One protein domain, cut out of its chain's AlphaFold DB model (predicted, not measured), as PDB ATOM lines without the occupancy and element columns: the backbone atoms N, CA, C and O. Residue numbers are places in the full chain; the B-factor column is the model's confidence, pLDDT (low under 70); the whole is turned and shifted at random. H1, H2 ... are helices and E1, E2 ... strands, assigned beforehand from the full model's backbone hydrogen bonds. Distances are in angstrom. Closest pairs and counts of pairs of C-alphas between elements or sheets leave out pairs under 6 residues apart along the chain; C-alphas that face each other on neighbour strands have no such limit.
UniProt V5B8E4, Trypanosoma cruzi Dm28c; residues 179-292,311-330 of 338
ATOM      1  N   THR A 179     202.306 181.606 111.423       89.88
ATOM      2  CA  THR A 179     201.524 181.272 110.238       89.88
ATOM      3  C   THR A 179     201.679 182.398 109.233       89.88
ATOM      4  O   THR A 179     201.495 183.568 109.576       89.88
ATOM      5  N   THR A 180     202.001 182.050 107.996       89.38
ATOM      6  CA  THR A 180     202.042 182.991 106.876       89.38
ATOM      7  C   THR A 180     200.963 182.633 105.886       89.38
ATOM      8  O   THR A 180     200.626 181.463 105.730       89.38
ATOM      9  N   CYS A 181     200.411 183.635 105.222       90.50
ATOM     10  CA  CYS A 181     199.536 183.440 104.086       90.50
ATOM     11  C   CYS A 181     200.004 184.333 102.951       90.50
ATOM     12  O   CYS A 181     200.123 185.548 103.128       90.50
ATOM     13  N   VAL A 182     200.292 183.727 101.803       91.25
ATOM     14  CA  VAL A 182     200.766 184.419 100.603       91.25
ATOM     15  C   VAL A 182     199.756 184.250  99.477       91.25
ATOM     16  O   VAL A 182     199.197 183.172  99.293       91.25
ATOM     17  N   ALA A 183     199.536 185.325  98.722       91.50
ATOM     18  CA  ALA A 183     198.674 185.307  97.548       91.50
ATOM     19  C   ALA A 183     199.481 184.918  96.307       91.50
ATOM     20  O   ALA A 183     200.451 185.599  95.952       91.50
ATOM     21  N   VAL A 184     199.034 183.876  95.612       92.69
ATOM     22  CA  VAL A 184     199.517 183.504  94.281       92.69
ATOM     23  C   VAL A 184     198.459 183.922  93.268       92.69
ATOM     24  O   VAL A 184     197.323 183.445  93.292       92.69
ATOM     25  N   THR A 185     198.809 184.865  92.400       92.94
ATOM     26  CA  THR A 185     197.910 185.405  91.377       92.94
ATOM     27  C   THR A 185     198.292 184.904  89.991       92.94
ATOM     28  O   THR A 185     199.451 184.585  89.733       92.94
ATOM     29  N   ALA A 186     197.334 184.923  89.061       91.88
ATOM     30  CA  ALA A 186     197.601 184.623  87.654       91.88
ATOM     31  C   ALA A 186     198.734 185.502  87.096       91.88
ATOM     32  O   ALA A 186     199.584 185.025  86.355       91.88
ATOM     33  N   LYS A 187     198.792 186.775  87.510       92.12
ATOM     34  CA  LYS A 187     199.855 187.704  87.113       92.12
ATOM     35  C   LYS A 187     201.236 187.235  87.581       92.12
ATOM     36  O   LYS A 187     202.185 187.369  86.820       92.12
ATOM     37  N   ASP A 188     201.344 186.702  88.798       91.81
ATOM     38  CA  ASP A 188     202.621 186.194  89.315       91.81
ATOM     39  C   ASP A 188     203.107 184.994  88.497       91.81
ATOM     40  O   ASP A 188     204.280 184.919  88.154       91.81
ATOM     41  N   LEU A 189     202.193 184.080  88.154       91.75
ATOM     42  CA  LEU A 189     202.507 182.867  87.395       91.75
ATOM     43  C   LEU A 189     202.858 183.166  85.934       91.75
ATOM     44  O   LEU A 189     203.741 182.527  85.374       91.75
ATOM     45  N   LEU A 190     202.194 184.152  85.326       89.19
ATOM     46  CA  LEU A 190     202.481 184.604  83.960       89.19
ATOM     47  C   LEU A 190     203.790 185.395  83.857       89.19
ATOM     48  O   LEU A 190     204.407 185.407  82.799       89.19
ATOM     49  N   ALA A 191     204.186 186.081  84.931       88.00
ATOM     50  CA  ALA A 191     205.449 186.814  85.003       88.00
ATOM     51  C   ALA A 191     206.632 185.931  85.433       88.00
ATOM     52  O   ALA A 191     207.763 186.410  85.466       88.00
ATOM     53  N   TRP A 192     206.378 184.676  85.814       88.88
ATOM     54  CA  TRP A 192     207.420 183.752  86.229       88.88
ATOM     55  C   TRP A 192     208.163 183.187  85.015       88.88
ATOM     56  O   TRP A 192     207.557 182.641  84.091       88.88
ATOM     57  N   GLU A 193     209.489 183.280  85.057       81.94
ATOM     58  CA  GLU A 193     210.397 182.729  84.056       81.94
ATOM     59  C   GLU A 193     211.388 181.788  84.742       81.94
ATOM     60  O   GLU A 193     211.928 182.100  85.807       81.94
ATOM     61  N   ASN A 194     211.631 180.623  84.137       70.06
ATOM     62  CA  ASN A 194     212.666 179.712  84.606       70.06
ATOM     63  C   ASN A 194     213.964 179.907  83.817       70.06
ATOM     64  O   ASN A 194     214.098 179.423  82.690       70.06
ATOM     65  N   ASP A 195     214.949 180.552  84.434       60.75
ATOM     66  CA  ASP A 195     216.260 180.775  83.817       60.75
ATOM     67  C   ASP A 195     217.121 179.503  83.727       60.75
ATOM     68  O   ASP A 195     218.052 179.446  82.926       60.75
ATOM     69  N   THR A 196     216.812 178.459  84.507       57.97
ATOM     70  CA  THR A 196     217.613 177.215  84.530       57.97
ATOM     71  C   THR A 196     217.345 176.289  83.343       57.97
ATOM     72  O   THR A 196     218.203 175.489  82.982       57.97
ATOM     73  N   ILE A 197     216.176 176.414  82.710       54.22
ATOM     74  CA  ILE A 197     215.758 175.611  81.558       54.22
ATOM     75  C   ILE A 197     215.294 176.591  80.482       54.22
ATOM     76  O   ILE A 197     214.103 176.852  80.353       54.22
ATOM     77  N   GLY A 198     216.250 177.207  79.779       54.81
ATOM     78  CA  GLY A 198     216.018 178.014  78.572       54.81
ATOM     79  C   GLY A 198     214.744 178.870  78.590       54.81
ATOM     80  O   GLY A 198     213.852 178.611  77.791       54.81
ATOM     81  N   ARG A 199     214.635 179.841  79.512       60.03
ATOM     82  CA  ARG A 199     213.487 180.767  79.656       60.03
ATOM     83  C   ARG A 199     212.120 180.109  79.414       60.03
ATOM     84  O   ARG A 199     211.306 180.603  78.632       60.03
ATOM     85  N   SER A 200     211.852 178.980  80.070       69.06
ATOM     86  CA  SER A 200     210.526 178.362  80.009       69.06
ATOM     87  C   SER A 200     209.531 179.177  80.845       69.06
ATOM     88  O   SER A 200     209.789 179.426  82.024       69.06
ATOM     89  N   CYS A 201     208.390 179.545  80.262       81.25
ATOM     90  CA  CYS A 201     207.276 180.216  80.935       81.25
ATOM     91  C   CYS A 201     206.012 179.345  80.885       81.25
ATOM     92  O   CYS A 201     205.846 178.521  79.981       81.25
ATOM     93  N   VAL A 202     205.109 179.508  81.856       85.44
ATOM     94  CA  VAL A 202     203.831 178.779  81.845       85.44
ATOM     95  C   VAL A 202     202.910 179.405  80.787       85.44
ATOM     96  O   VAL A 202     202.645 180.609  80.867       85.44
ATOM     97  N   PRO A 203     202.374 178.639  79.815       87.12
ATOM     98  CA  PRO A 203     201.491 179.200  78.797       87.12
ATOM     99  C   PRO A 203     200.230 179.842  79.408       87.12
ATOM    100  O   PRO A 203     199.625 179.254  80.312       87.12
ATOM    101  N   PRO A 204     199.742 180.991  78.896       88.88
ATOM    102  CA  PRO A 204     198.571 181.662  79.469       88.88
ATOM    103  C   PRO A 204     197.288 180.823  79.484       88.88
ATOM    104  O   PRO A 204     196.494 180.914  80.426       88.88
ATOM    105  N   GLY A 205     197.098 179.978  78.463       87.38
ATOM    106  CA  GLY A 205     195.990 179.023  78.406       87.38
ATOM    107  C   GLY A 205     196.053 177.999  79.541       87.38
ATOM    108  O   GLY A 205     195.043 177.753  80.197       87.38
ATOM    109  N   VAL A 206     197.252 177.485  79.836       89.56
ATOM    110  CA  VAL A 206     197.502 176.541  80.935       89.56
ATOM    111  C   VAL A 206     197.260 177.206  82.289       89.56
ATOM    112  O   VAL A 206     196.562 176.631  83.119       89.56
ATOM    113  N   VAL A 207     197.747 178.438  82.505       91.12
ATOM    114  CA  VAL A 207     197.476 179.189  83.749       91.12
ATOM    115  C   VAL A 207     195.974 179.371  83.950       91.12
ATOM    116  O   VAL A 207     195.456 179.052  85.014       91.12
ATOM    117  N   THR A 208     195.255 179.836  82.927       91.19
ATOM    118  CA  THR A 208     193.805 180.077  83.019       91.19
ATOM    119  C   THR A 208     193.034 178.790  83.320       91.19
ATOM    120  O   THR A 208     192.123 178.794  84.152       91.19
ATOM    121  N   TYR A 209     193.422 177.688  82.672       91.25
ATOM    122  CA  TYR A 209     192.820 176.371  82.858       91.25
ATOM    123  C   TYR A 209     193.073 175.810  84.263       91.25
ATOM    124  O   TYR A 209     192.126 175.473  84.971       91.25
ATOM    125  N   LEU A 210     194.333 175.779  84.710       92.44
ATOM    126  CA  LEU A 210     194.717 175.250  86.025       92.44
ATOM    127  C   LEU A 210     194.264 176.146  87.180       92.44
ATOM    128  O   LEU A 210     194.059 175.657  88.291       92.44
ATOM    129  N   MET A 211     194.059 177.441  86.933       91.19
ATOM    130  CA  MET A 211     193.406 178.342  87.881       91.19
ATOM    131  C   MET A 211     191.872 178.266  87.839       91.19
ATOM    132  O   MET A 211     191.213 178.986  88.586       91.19
ATOM    133  N   GLN A 212     191.289 177.409  86.992       88.94
ATOM    134  CA  GLN A 212     189.842 177.187  86.869       88.94
ATOM    135  C   GLN A 212     189.050 178.493  86.661       88.94
ATOM    136  O   GLN A 212     187.970 178.689  87.214       88.94
ATOM    137  N   GLY A 213     189.620 179.431  85.895       83.38
ATOM    138  CA  GLY A 213     189.032 180.754  85.651       83.38
ATOM    139  C   GLY A 213     189.107 181.739  86.828       83.38
ATOM    140  O   GLY A 213     188.660 182.879  86.696       83.38
ATOM    141  N   ARG A 214     189.689 181.349  87.968       88.94
ATOM    142  CA  ARG A 214     189.958 182.232  89.112       88.94
ATOM    143  C   ARG A 214     191.276 182.988  88.890       88.94
ATOM    144  O   ARG A 214     192.137 182.567  88.126       88.94
ATOM    145  N   THR A 215     191.462 184.121  89.567       89.12
ATOM    146  CA  THR A 215     192.651 184.985  89.380       89.12
ATOM    147  C   THR A 215     193.651 184.919  90.528       89.12
ATOM    148  O   THR A 215     194.762 185.443  90.401       89.12
ATOM    149  N   ARG A 216     193.273 184.286  91.646       91.06
ATOM    150  CA  ARG A 216     194.074 184.211  92.866       91.06
ATOM    151  C   ARG A 216     193.691 183.013  93.732       91.06
ATOM    152  O   ARG A 216     192.510 182.711  93.905       91.06
ATOM    153  N   PHE A 217     194.700 182.418  94.350       92.44
ATOM    154  CA  PHE A 217     194.559 181.536  95.502       92.44
ATOM    155  C   PHE A 217     195.579 181.916  96.574       92.44
ATOM    156  O   PHE A 217     196.587 182.571  96.298       92.44
ATOM    157  N   ASP A 218     195.293 181.508  97.800       92.31
ATOM    158  CA  ASP A 218     196.076 181.836  98.977       92.31
ATOM    159  C   ASP A 218     196.677 180.554  99.559       92.31
ATOM    160  O   ASP A 218     195.966 179.578  99.808       92.31
ATOM    161  N   ILE A 219     197.991 180.558  99.794       93.19
ATOM    162  CA  ILE A 219     198.700 179.457 100.453       93.19
ATOM    163  C   ILE A 219     198.997 179.877 101.887       93.19
ATOM    164  O   ILE A 219     199.823 180.761 102.121       93.19
ATOM    165  N   SER A 220     198.355 179.216 102.849       92.69
ATOM    166  CA  SER A 220     198.664 179.357 104.270       92.69
ATOM    167  C   SER A 220     199.657 178.286 104.716       92.69
ATOM    168  O   SER A 220     199.448 177.095 104.497       92.69
ATOM    169  N   THR A 221     200.745 178.713 105.351       92.44
ATOM    170  CA  THR A 221     201.847 177.870 105.826       92.44
ATOM    171  C   THR A 221     202.017 178.070 107.328       92.44
ATOM    172  O   THR A 221     202.268 179.189 107.777       92.44
ATOM    173  N   VAL A 222     201.894 177.003 108.114       92.62
ATOM    174  CA  VAL A 222     202.230 176.999 109.543       92.62
ATOM    175  C   VAL A 222     203.645 176.468 109.695       92.62
ATOM    176  O   VAL A 222     203.937 175.355 109.261       92.62
ATOM    177  N   VAL A 223     204.509 177.248 110.336       89.06
ATOM    178  CA  VAL A 223     205.906 176.881 110.570       89.06
ATOM    179  C   VAL A 223     206.137 176.684 112.059       89.06
ATOM    180  O   VAL A 223     205.826 177.559 112.871       89.06
ATOM    181  N   GLU A 224     206.705 175.536 112.412       88.12
ATOM    182  CA  GLU A 224     207.107 175.183 113.773       88.12
ATOM    183  C   GLU A 224     208.546 174.678 113.740       88.12
ATOM    184  O   GLU A 224     208.887 173.800 112.950       88.12
ATOM    185  N   SER A 225     209.422 175.267 114.562       82.50
ATOM    186  CA  SER A 225     210.841 174.885 114.611       82.50
ATOM    187  C   SER A 225     211.496 174.838 113.220       82.50
ATOM    188  O   SER A 225     212.229 173.901 112.910       82.50
ATOM    189  N   ARG A 226     211.191 175.837 112.368       79.62
ATOM    190  CA  ARG A 226     211.653 175.981 110.966       79.62
ATOM    191  C   ARG A 226     211.120 174.927 109.977       79.62
ATOM    192  O   ARG A 226     211.427 175.005 108.790       79.62
ATOM    193  N   HIS A 227     210.289 173.990 110.418       87.56
ATOM    194  CA  HIS A 227     209.647 173.009 109.547       87.56
ATOM    195  C   HIS A 227     208.230 173.450 109.203       87.56
ATOM    196  O   HIS A 227     207.537 174.064 110.019       87.56
ATOM    197  N   ILE A 228     207.795 173.124 107.992       91.38
ATOM    198  CA  ILE A 228     206.417 173.336 107.561       91.38
ATOM    199  C   ILE A 228     205.564 172.275 108.256       91.38
ATOM    200  O   ILE A 228     205.569 171.106 107.883       91.38
ATOM    201  N   ALA A 229     204.865 172.675 109.314       92.88
ATOM    202  CA  ALA A 229     204.049 171.778 110.125       92.88
ATOM    203  C   ALA A 229     202.677 171.517 109.496       92.88
ATOM    204  O   ALA A 229     202.072 170.474 109.730       92.88
ATOM    205  N   LYS A 230     202.163 172.492 108.741       94.62
ATOM    206  CA  LYS A 230     200.884 172.386 108.043       94.62
ATOM    207  C   LYS A 230     200.840 173.332 106.854       94.62
ATOM    208  O   LYS A 230     201.257 174.488 106.980       94.62
ATOM    209  N   LEU A 231     200.255 172.881 105.751       93.81
ATOM    210  CA  LEU A 231     200.019 173.700 104.567       93.81
ATOM    211  C   LEU A 231     198.572 173.574 104.081       93.81
ATOM    212  O   LEU A 231     198.004 172.489 104.032       93.81
ATOM    213  N   THR A 232     197.958 174.698 103.716       92.44
ATOM    214  CA  THR A 232     196.640 174.729 103.064       92.44
ATOM    215  C   THR A 232     196.683 175.698 101.894       92.44
ATOM    216  O   THR A 232     197.201 176.803 102.049       92.44
ATOM    217  N   ALA A 233     196.124 175.319 100.749       92.69
ATOM    218  CA  ALA A 233     195.994 176.194  99.590       92.69
ATOM    219  C   ALA A 233     194.523 176.276  99.200       92.69
ATOM    220  O   ALA A 233     193.899 175.252  98.935       92.69
ATOM    221  N   CYS A 234     193.967 177.482  99.197       91.19
ATOM    222  CA  CYS A 234     192.538 177.682  99.005       91.19
ATOM    223  C   CYS A 234     192.297 178.809  98.017       91.19
ATOM    224  O   CYS A 234     193.052 179.784  97.969       91.19
ATOM    225  N   TRP A 235     191.225 178.704  97.246       91.00
ATOM    226  CA  TRP A 235     190.854 179.788  96.356       91.00
ATOM    227  C   TRP A 235     190.475 181.042  97.144       91.00
ATOM    228  O   TRP A 235     189.845 180.972  98.200       91.00
ATOM    229  N   ALA A 236     190.848 182.211  96.624       82.12
ATOM    230  CA  ALA A 236     190.431 183.468  97.228       82.12
ATOM    231  C   ALA A 236     188.951 183.719  96.886       82.12
ATOM    232  O   ALA A 236     188.642 184.173  95.785       82.12
ATOM    233  N   GLU A 237     188.033 183.420  97.810       69.00
ATOM    234  CA  GLU A 237     186.614 183.773  97.680       69.00
ATOM    235  C   GLU A 237     186.198 184.921  98.605       69.00
ATOM    236  O   GLU A 237     186.686 185.086  99.727       69.00
ATOM    237  N   ASN A 238     185.262 185.731  98.106       49.94
ATOM    238  CA  ASN A 238     184.665 186.853  98.817       49.94
ATOM    239  C   ASN A 238     183.826 186.347 100.001       49.94
ATOM    240  O   ASN A 238     182.669 185.982  99.842       49.94
ATOM    241  N   ALA A 239     184.410 186.379 101.197       44.62
ATOM    242  CA  ALA A 239     183.717 186.576 102.469       44.62
ATOM    243  C   ALA A 239     182.391 185.807 102.693       44.62
ATOM    244  O   ALA A 239     181.403 186.448 103.027       44.62
ATOM    245  N   ALA A 240     182.347 184.469 102.592       47.22
ATOM    246  CA  ALA A 240     181.516 183.621 103.470       47.22
ATOM    247  C   ALA A 240     181.589 182.112 103.143       47.22
ATOM    248  O   ALA A 240     180.979 181.632 102.200       47.22
ATOM    249  N   ARG A 241     182.173 181.376 104.095       50.16
ATOM    250  CA  ARG A 241     181.746 180.061 104.616       50.16
ATOM    251  C   ARG A 241     182.068 178.747 103.905       50.16
ATOM    252  O   ARG A 241     182.085 177.777 104.651       50.16
ATOM    253  N   ASP A 242     182.472 178.698 102.641       54.19
ATOM    254  CA  ASP A 242     183.055 177.469 102.077       54.19
ATOM    255  C   ASP A 242     184.436 177.772 101.492       54.19
ATOM    256  O   ASP A 242     184.587 178.454 100.484       54.19
ATOM    257  N   VAL A 243     185.477 177.333 102.200       66.81
ATOM    258  CA  VAL A 243     186.857 177.475 101.737       66.81
ATOM    259  C   VAL A 243     187.119 176.333 100.762       66.81
ATOM    260  O   VAL A 243     187.485 175.239 101.183       66.81
ATOM    261  N   ASP A 244     186.879 176.582  99.476       82.50
ATOM    262  CA  ASP A 244     187.172 175.626  98.408       82.50
ATOM    263  C   ASP A 244     188.695 175.418  98.304       82.50
ATOM    264  O   ASP A 244     189.460 176.361  98.049       82.50
ATOM    265  N   GLU A 245     189.148 174.194  98.593       86.62
ATOM    266  CA  GLU A 245     190.566 173.825  98.571       86.62
ATOM    267  C   GLU A 245     191.041 173.746  97.114       86.62
ATOM    268  O   GLU A 245     190.368 173.212  96.232       86.62
ATOM    269  N   MET A 246     192.220 174.295  96.838       89.19
ATOM    270  CA  MET A 246     192.802 174.230  95.504       89.19
ATOM    271  C   MET A 246     193.186 172.783  95.172       89.19
ATOM    272  O   MET A 246     193.747 172.080  96.012       89.19
ATOM    273  N   TRP A 247     192.977 172.358  93.923       89.69
ATOM    274  CA  TRP A 247     193.272 170.988  93.474       89.69
ATOM    275  C   TRP A 247     194.711 170.534  93.787       89.69
ATOM    276  O   TRP A 247     194.942 169.363  94.069       89.69
ATOM    277  N   CYS A 248     195.686 171.451  93.782       89.81
ATOM    278  CA  CYS A 248     197.091 171.122  94.030       89.81
ATOM    279  C   CYS A 248     197.477 171.122  95.517       89.81
ATOM    280  O   CYS A 248     198.645 170.899  95.842       89.81
ATOM    281  N   ALA A 249     196.547 171.383  96.440       90.75
ATOM    282  CA  ALA A 249     196.857 171.505  97.862       90.75
ATOM    283  C   ALA A 249     197.423 170.207  98.455       90.75
ATOM    284  O   ALA A 249     198.387 170.255  99.217       90.75
ATOM    285  N   ALA A 250     196.879 169.046  98.073       89.25
ATOM    286  CA  ALA A 250     197.382 167.746  98.517       89.25
ATOM    287  C   ALA A 250     198.818 167.481  98.030       89.25
ATOM    288  O   ALA A 250     199.653 167.008  98.798       89.25
ATOM    289  N   ILE A 251     199.126 167.864  96.786       90.69
ATOM    290  CA  ILE A 251     200.471 167.740  96.205       90.69
ATOM    291  C   ILE A 251     201.449 168.669  96.929       90.69
ATOM    292  O   ILE A 251     202.532 168.241  97.318       90.69
ATOM    293  N   LEU A 252     201.060 169.926  97.172       91.38
ATOM    294  CA  LEU A 252     201.881 170.868  97.937       91.38
ATOM    295  C   LEU A 252     202.150 170.359  99.357       91.38
ATOM    296  O   LEU A 252     203.278 170.466  99.828       91.38
ATOM    297  N   ARG A 253     201.146 169.775 100.025       91.69
ATOM    298  CA  ARG A 253     201.326 169.150 101.343       91.69
ATOM    299  C   ARG A 253     202.332 168.004 101.290       91.69
ATOM    300  O   ARG A 253     203.268 168.004 102.078       91.69
ATOM    301  N   ALA A 254     202.192 167.092 100.329       88.81
ATOM    302  CA  ALA A 254     203.109 165.964 100.161       88.81
ATOM    303  C   ALA A 254     204.557 166.402  99.872       88.81
ATOM    304  O   ALA A 254     205.493 165.732 100.300       88.81
ATOM    305  N   LEU A 255     204.741 167.519  99.161       88.44
ATOM    306  CA  LEU A 255     206.061 168.056  98.829       88.44
ATOM    307  C   LEU A 255     206.707 168.856  99.965       88.44
ATOM    308  O   LEU A 255     207.931 168.884 100.056       88.44
ATOM    309  N   LEU A 256     205.912 169.566 100.770       90.38
ATOM    310  CA  LEU A 256     206.422 170.610 101.663       90.38
ATOM    311  C   LEU A 256     206.245 170.303 103.149       90.38
ATOM    312  O   LEU A 256     207.065 170.758 103.943       90.38
ATOM    313  N   GLU A 257     205.211 169.568 103.567       92.88
ATOM    314  CA  GLU A 257     205.022 169.270 104.992       92.88
ATOM    315  C   GLU A 257     206.180 168.416 105.530       92.88
ATOM    316  O   GLU A 257     206.618 167.445 104.921       92.88
ATOM    317  N   GLY A 258     206.716 168.815 106.683       89.81
ATOM    318  CA  GLY A 258     207.912 168.222 107.279       89.81
ATOM    319  C   GLY A 258     209.236 168.714 106.687       89.81
ATOM    320  O   GLY A 258     210.277 168.486 107.302       89.81
ATOM    321  N   VAL A 259     209.229 169.435 105.562       88.25
ATOM    322  CA  VAL A 259     210.438 170.034 104.980       88.25
ATOM    323  C   VAL A 259     210.787 171.336 105.705       88.25
ATOM    324  O   VAL A 259     209.927 172.021 106.275       88.25
ATOM    325  N   ARG A 260     212.078 171.690 105.715       84.94
ATOM    326  CA  ARG A 260     212.531 172.995 106.210       84.94
ATOM    327  C   ARG A 260     212.014 174.093 105.284       84.94
ATOM    328  O   ARG A 260     212.125 174.005 104.068       84.94
ATOM    329  N   VAL A 261     211.474 175.151 105.872       80.06
ATOM    330  CA  VAL A 261     210.805 176.228 105.127       80.06
ATOM    331  C   VAL A 261     211.726 176.984 104.155       80.06
ATOM    332  O   VAL A 261     211.249 177.573 103.191       80.06
ATOM    333  N   ASP A 262     213.038 176.938 104.379       77.25
ATOM    334  CA  ASP A 262     214.063 177.570 103.548       77.25
ATOM    335  C   ASP A 262     214.903 176.569 102.740       77.25
ATOM    336  O   ASP A 262     215.973 176.920 102.250       77.25
ATOM    337  N   ASP A 263     214.437 175.325 102.600       78.88
ATOM    338  CA  ASP A 263     215.117 174.298 101.818       78.88
ATOM    339  C   ASP A 263     214.984 174.568 100.304       78.88
ATOM    340  O   ASP A 263     213.874 174.486  99.748       78.88
ATOM    341  N   PRO A 264     216.085 174.877  99.590       75.25
ATOM    342  CA  PRO A 264     216.037 175.066  98.146       75.25
ATOM    343  C   PRO A 264     215.894 173.737  97.390       75.25
ATOM    344  O   PRO A 264     215.515 173.754  96.222       75.25
ATOM    345  N   THR A 265     216.153 172.597  98.041       79.50
ATOM    346  CA  THR A 265     216.320 171.284  97.398       79.50
ATOM    347  C   THR A 265     215.020 170.524  97.142       79.50
ATOM    348  O   THR A 265     215.074 169.415  96.618       79.50
ATOM    349  N   VAL A 266     213.851 171.103  97.458       82.44
ATOM    350  CA  VAL A 266     212.554 170.496  97.100       82.44
ATOM    351  C   VAL A 266     212.500 170.272  95.591       82.44
ATOM    352  O   VAL A 266     212.437 171.228  94.813       82.44
ATOM    353  N   ASP A 267     212.535 168.999  95.206       80.44
ATOM    354  CA  ASP A 267     212.635 168.562  93.825       80.44
ATOM    355  C   ASP A 267     211.257 168.523  93.156       80.44
ATOM    356  O   ASP A 267     210.389 167.722  93.508       80.44
ATOM    357  N   VAL A 268     211.073 169.395  92.165       80.94
ATOM    358  CA  VAL A 268     209.884 169.454  91.300       80.94
ATOM    359  C   VAL A 268     210.288 169.137  89.852       80.94
ATOM    360  O   VAL A 268     209.788 169.731  88.897       80.94
ATOM    361  N   SER A 269     211.274 168.260  89.662       80.56
ATOM    362  CA  SER A 269     211.724 167.795  88.352       80.56
ATOM    363  C   SER A 269     210.814 166.697  87.781       80.56
ATOM    364  O   SER A 269     209.989 166.114  88.483       80.56
ATOM    365  N   GLU A 270     210.967 166.412  86.487       79.62
ATOM    366  CA  GLU A 270     210.356 165.230  85.854       79.62
ATOM    367  C   GLU A 270     210.977 163.916  86.358       79.62
ATOM    368  O   GLU A 270     210.365 162.858  86.239       79.62
ATOM    369  N   GLU A 271     212.169 163.978  86.960       83.12
ATOM    370  CA  GLU A 271     212.882 162.822  87.513       83.12
ATOM    371  C   GLU A 271     212.311 162.388  88.874       83.12
ATOM    372  O   GLU A 271     212.524 161.253  89.312       83.12
ATOM    373  N   ASN A 272     211.526 163.252  89.530       85.06
ATOM    374  CA  ASN A 272     210.839 162.924  90.771       85.06
ATOM    375  C   ASN A 272     209.659 161.969  90.508       85.06
ATOM    376  O   ASN A 272     208.501 162.377  90.382       85.06
ATOM    377  N   ALA A 273     209.955 160.669  90.472       84.19
ATOM    378  CA  ALA A 273     208.978 159.616  90.198       84.19
ATOM    379  C   ALA A 273     207.782 159.615  91.172       84.19
ATOM    380  O   ALA A 273     206.669 159.270  90.775       84.19
ATOM    381  N   VAL A 274     207.991 160.015  92.432       84.62
ATOM    382  CA  VAL A 274     206.920 160.086  93.442       84.62
ATOM    383  C   VAL A 274     205.955 161.219  93.113       84.62
ATOM    384  O   VAL A 274     204.742 161.012  93.123       84.62
ATOM    385  N   LEU A 275     206.486 162.397  92.774       87.06
ATOM    386  CA  LEU A 275     205.678 163.530  92.337       87.06
ATOM    387  C   LEU A 275     204.919 163.187  91.055       87.06
ATOM    388  O   LEU A 275     203.707 163.361  91.010       87.06
ATOM    389  N   VAL A 276     205.602 162.654  90.042       86.25
ATOM    390  CA  VAL A 276     204.982 162.268  88.767       86.25
ATOM    391  C   VAL A 276     203.822 161.293  88.981       86.25
ATOM    392  O   VAL A 276     202.731 161.515  88.457       86.25
ATOM    393  N   ALA A 277     204.016 160.259  89.802       85.00
ATOM    394  CA  ALA A 277     202.955 159.309  90.122       85.00
ATOM    395  C   ALA A 277     201.773 159.976  90.851       85.00
ATOM    396  O   ALA A 277     200.617 159.689  90.535       85.00
ATOM    397  N   ALA A 278     202.045 160.890  91.788       85.94
ATOM    398  CA  ALA A 278     201.004 161.644  92.486       85.94
ATOM    399  C   ALA A 278     200.204 162.539  91.524       85.94
ATOM    400  O   ALA A 278     198.979 162.558  91.590       85.94
ATOM    401  N   LEU A 279     200.870 163.220  90.586       87.56
ATOM    402  CA  LEU A 279     200.206 164.032  89.562       87.56
ATOM    403  C   LEU A 279     199.315 163.182  88.652       87.56
ATOM    404  O   LEU A 279     198.178 163.553  88.371       87.56
ATOM    405  N   GLN A 280     199.800 162.016  88.223       85.06
ATOM    406  CA  GLN A 280     199.030 161.117  87.364       85.06
ATOM    407  C   GLN A 280     197.778 160.563  88.052       85.06
ATOM    408  O   GLN A 280     196.757 160.360  87.394       85.06
ATOM    409  N   LEU A 281     197.846 160.325  89.364       84.75
ATOM    410  CA  LEU A 281     196.723 159.812  90.144       84.75
ATOM    411  C   LEU A 281     195.707 160.913  90.482       84.75
ATOM    412  O   LEU A 281     194.515 160.743  90.235       84.75
ATOM    413  N   GLU A 282     196.182 162.035  91.023       83.56
ATOM    414  CA  GLU A 282     195.337 163.096  91.586       83.56
ATOM    415  C   GLU A 282     194.840 164.090  90.524       83.56
ATOM    416  O   GLU A 282     193.805 164.729  90.702       83.56
ATOM    417  N   CYS A 283     195.555 164.237  89.402       86.38
ATOM    418  CA  CYS A 283     195.274 165.260  88.387       86.38
ATOM    419  C   CYS A 283     194.874 164.689  87.025       86.38
ATOM    420  O   CYS A 283     194.858 165.424  86.038       86.38
ATOM    421  N   ARG A 284     194.509 163.403  86.947       84.12
ATOM    422  CA  ARG A 284     194.141 162.747  85.681       84.12
ATOM    423  C   ARG A 284     193.089 163.517  84.881       84.12
ATOM    424  O   ARG A 284     193.273 163.764  83.697       84.12
ATOM    425  N   SER A 285     192.026 163.958  85.549       83.44
ATOM    426  CA  SER A 285     190.940 164.723  84.925       83.44
ATOM    427  C   SER A 285     191.363 166.109  84.428       83.44
ATOM    428  O   SER A 285     190.735 166.632  83.512       83.44
ATOM    429  N   LEU A 286     192.404 166.706  85.019       85.69
ATOM    430  CA  LEU A 286     192.967 167.986  84.581       85.69
ATOM    431  C   LEU A 286     193.893 167.809  83.374       85.69
ATOM    432  O   LEU A 286     193.994 168.711  82.550       85.69
ATOM    433  N   MET A 287     194.567 166.664  83.259       84.31
ATOM    434  CA  MET A 287     195.426 166.381  82.109       84.31
ATOM    435  C   MET A 287     194.590 166.178  80.840       84.31
ATOM    436  O   MET A 287     194.855 166.832  79.840       84.31
ATOM    437  N   ASP A 288     193.507 165.398  80.904       81.06
ATOM    438  CA  ASP A 288     192.696 165.015  79.730       81.06
ATOM    439  C   ASP A 288     192.042 166.195  78.960       81.06
ATOM    440  O   ASP A 288     191.517 166.004  77.864       81.06
ATOM    441  N   GLY A 289     192.044 167.416  79.511       78.38
ATOM    442  CA  GLY A 289     191.446 168.609  78.895       78.38
ATOM    443  C   GLY A 289     192.362 169.830  78.829       78.38
ATOM    444  O   GLY A 289     191.860 170.939  78.620       78.38
ATOM    445  N   MET A 290     193.668 169.666  79.054       83.81
ATOM    446  CA  MET A 290     194.585 170.797  79.167       83.81
ATOM    447  C   MET A 290     194.801 171.491  77.809       83.81
ATOM    448  O   MET A 290     195.166 170.835  76.832       83.81
ATOM    449  N   PRO A 291     194.634 172.826  77.715       80.94
ATOM    450  CA  PRO A 291     194.908 173.568  76.492       80.94
ATOM    451  C   PRO A 291     196.419 173.763  76.349       80.94
ATOM    452  O   PRO A 291     196.970 174.822  76.665       80.94
ATOM    453  N   LEU A 292     197.099 172.716  75.890       75.62
ATOM    454  CA  LEU A 292     198.484 172.799  75.460       75.62
ATOM    455  C   LEU A 292     198.522 173.688  74.220       75.62
ATOM    456  O   LEU A 292     197.930 173.372  73.189       75.62
ATOM    457  N   GLU A 311     201.012 167.296  78.714       85.81
ATOM    458  CA  GLU A 311     200.108 167.691  79.797       85.81
ATOM    459  C   GLU A 311     200.792 167.592  81.164       85.81
ATOM    460  O   GLU A 311     200.603 168.442  82.040       85.81
ATOM    461  N   GLN A 312     201.633 166.571  81.334       86.88
ATOM    462  CA  GLN A 312     202.375 166.338  82.564       86.88
ATOM    463  C   GLN A 312     203.469 167.396  82.762       86.88
ATOM    464  O   GLN A 312     203.601 167.950  83.857       86.88
ATOM    465  N   SER A 313     204.219 167.717  81.709       85.31
ATOM    466  CA  SER A 313     205.262 168.746  81.698       85.31
ATOM    467  C   SER A 313     204.669 170.124  81.967       85.31
ATOM    468  O   SER A 313     205.229 170.902  82.738       85.31
ATOM    469  N   ALA A 314     203.499 170.422  81.398       87.25
ATOM    470  CA  ALA A 314     202.767 171.657  81.661       87.25
ATOM    471  C   ALA A 314     202.332 171.773  83.131       87.25
ATOM    472  O   ALA A 314     202.474 172.839  83.739       87.25
ATOM    473  N   LEU A 315     201.855 170.676  83.730       89.62
ATOM    474  CA  LEU A 315     201.454 170.648  85.133       89.62
ATOM    475  C   LEU A 315     202.661 170.776  86.076       89.62
ATOM    476  O   LEU A 315     202.613 171.548  87.035       89.62
ATOM    477  N   LEU A 316     203.773 170.102  85.775       89.19
ATOM    478  CA  LEU A 316     205.035 170.260  86.506       89.19
ATOM    479  C   LEU A 316     205.572 171.689  86.407       89.19
ATOM    480  O   LEU A 316     205.990 172.259  87.417       89.19
ATOM    481  N   LEU A 317     205.522 172.299  85.222       88.06
ATOM    482  CA  LEU A 317     205.947 173.680  85.012       88.06
ATOM    483  C   LEU A 317     205.090 174.663  85.821       88.06
ATOM    484  O   LEU A 317     205.628 175.567  86.458       88.06
ATOM    485  N   PHE A 318     203.772 174.444  85.872       91.69
ATOM    486  CA  PHE A 318     202.876 175.205  86.741       91.69
ATOM    487  C   PHE A 318     203.236 175.028  88.223       91.69
ATOM    488  O   PHE A 318     203.360 176.017  88.944       91.69
ATOM    489  N   MET A 319     203.476 173.797  88.685       92.25
ATOM    490  CA  MET A 319     203.868 173.530  90.076       92.25
ATOM    491  C   MET A 319     205.207 174.184  90.445       92.25
ATOM    492  O   MET A 319     205.331 174.742  91.539       92.25
ATOM    493  N   ARG A 320     206.187 174.189  89.531       89.81
ATOM    494  CA  ARG A 320     207.454 174.923  89.698       89.81
ATOM    495  C   ARG A 320     207.213 176.422  89.860       89.81
ATOM    496  O   ARG A 320     207.766 177.021  90.781       89.81
ATOM    497  N   ALA A 321     206.360 177.007  89.018       91.12
ATOM    498  CA  ALA A 321     205.998 178.418  89.108       91.12
ATOM    499  C   ALA A 321     205.326 178.744  90.452       91.12
ATOM    500  O   ALA A 321     205.741 179.680  91.136       91.12
ATOM    501  N   VAL A 322     204.351 177.935  90.883       92.88
ATOM    502  CA  VAL A 322     203.672 178.099  92.181       92.88
ATOM    503  C   VAL A 322     204.665 178.029  93.339       92.88
ATOM    504  O   VAL A 322     204.659 178.917  94.192       92.88
ATOM    505  N   LEU A 323     205.544 177.023  93.361       90.00
ATOM    506  CA  LEU A 323     206.545 176.873  94.417       90.00
ATOM    507  C   LEU A 323     207.531 178.048  94.432       90.00
ATOM    508  O   LEU A 323     207.869 178.557  95.500       90.00
ATOM    509  N   SER A 324     207.969 178.503  93.259       87.88
ATOM    510  CA  SER A 324     208.877 179.643  93.131       87.88
ATOM    511  C   SER A 324     208.232 180.936  93.628       87.88
ATOM    512  O   SER A 324     208.839 181.655  94.419       87.88
ATOM    513  N   VAL A 325     206.995 181.228  93.214       89.00
ATOM    514  CA  VAL A 325     206.247 182.406  93.680       89.00
ATOM    515  C   VAL A 325     206.012 182.327  95.185       89.00
ATOM    516  O   VAL A 325     206.223 183.316  95.887       89.00
ATOM    517  N   TRP A 326     205.617 181.157  95.697       89.19
ATOM    518  CA  TRP A 326     205.449 180.939  97.132       89.19
ATOM    519  C   TRP A 326     206.750 181.223  97.884       89.19
ATOM    520  O   TRP A 326     206.721 182.027  98.807       89.19
ATOM    521  N   ARG A 327     207.895 180.669  97.459       84.19
ATOM    522  CA  ARG A 327     209.209 180.920  98.083       84.19
ATOM    523  C   ARG A 327     209.567 182.406  98.102       84.19
ATOM    524  O   ARG A 327     209.921 182.923  99.153       84.19
ATOM    525  N   VAL A 328     209.421 183.092  96.966       81.69
ATOM    526  CA  VAL A 328     209.740 184.527  96.835       81.69
ATOM    527  C   VAL A 328     208.863 185.394  97.738       81.69
ATOM    528  O   VAL A 328     209.331 186.389  98.283       81.69
ATOM    529  N   LYS A 329     207.581 185.044  97.895       84.00
ATOM    530  CA  LYS A 329     206.637 185.826  98.705       84.00
ATOM    531  C   LYS A 329     206.632 185.455 100.185       84.00
ATOM    532  O   LYS A 329     206.046 186.200 100.971       84.00
ATOM    533  N   ASN A 330     207.208 184.318 100.569       76.44
ATOM    534  CA  ASN A 330     207.282 183.873 101.959       76.44
ATOM    535  C   ASN A 330     208.559 184.395 102.646       76.44
ATOM    536  O   ASN A 330     209.409 185.010 102.018       76.44
TER     537      ASN A 330
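Overview. This is residues 179 to 292 and 311 to 330 of the 338 residues of a protein of Trypanosoma cruzi Dm28c (UniProt V5B8E4). A twisted three-stranded sheet has one face covered by two helices, H3 over E3 and the slanting end of long H6 over E1; H6 runs on past the sheet among the shorter helices H1, H2, H4 and H5. The 134 printed residues hold, in order, E1 H1 H2 E2 E3 H3 H4 H5 H6; the antiparallel sheet has the order E1 E2 E3. The class is mixed, helices and strands, and the whole is compact, with a radius of gyration of the C-alphas of 14.3 A and spans of 39 by 37 by 29 A.

Along the chain. E1, residues 179 to 185, spans 19.6 A from C-alpha 179 at (201.524, 181.272, 110.238). H1 is 186 to 190 and H2 204 to 210. E2, 216 to 224, spans 26.2 A; E3, 227 to 235, spans 23.9 A and bends by 51 degrees at residue 230. H3 is 249 to 256, H4 273 to 282, 14.1 A, and H5 284 to 287. H6, 311 to 329, spans 27.0 A to C-alpha 329 at (206.637, 185.826, 98.705).

Arrangement. N 182 and O 219 of E1 and E2 are 3.0 A apart, N 220 and O 232 of E2 and E3 2.8 A, both within hydrogen-bond range. E2 and E3 form a hairpin. Two layers, helices on one face of a sheet, hold H3 at a height of 8.1 A and H6 at 10.7 A. H3 and H4, a helical hairpin, touch at C-alphas 251 and 278, 7.2 A. H1 touches H6 at C-alphas 189 and 321, 5.9 A, and H2 at 190 and 204, 6.6 A. H6 only just touches H5, with 3 pairs of C-alphas within 8 A, the closest 287 and 311, 5.4 A. Every O i to N i+4 pair is within range in H1, H2, H3, H4 and H6; H5 is too short for one.

Size, cuts and confidence. C-alphas 198 and 241 are farthest apart, 43.1 A. Residues 293 to 310 are not printed; C-alphas 292 and 311 are 6.9 A apart. The links H1 to H2, E3 to H3 and H3 to H4 are long. The pLDDT is under 70 at residues 195 to 200 and 237 to 243.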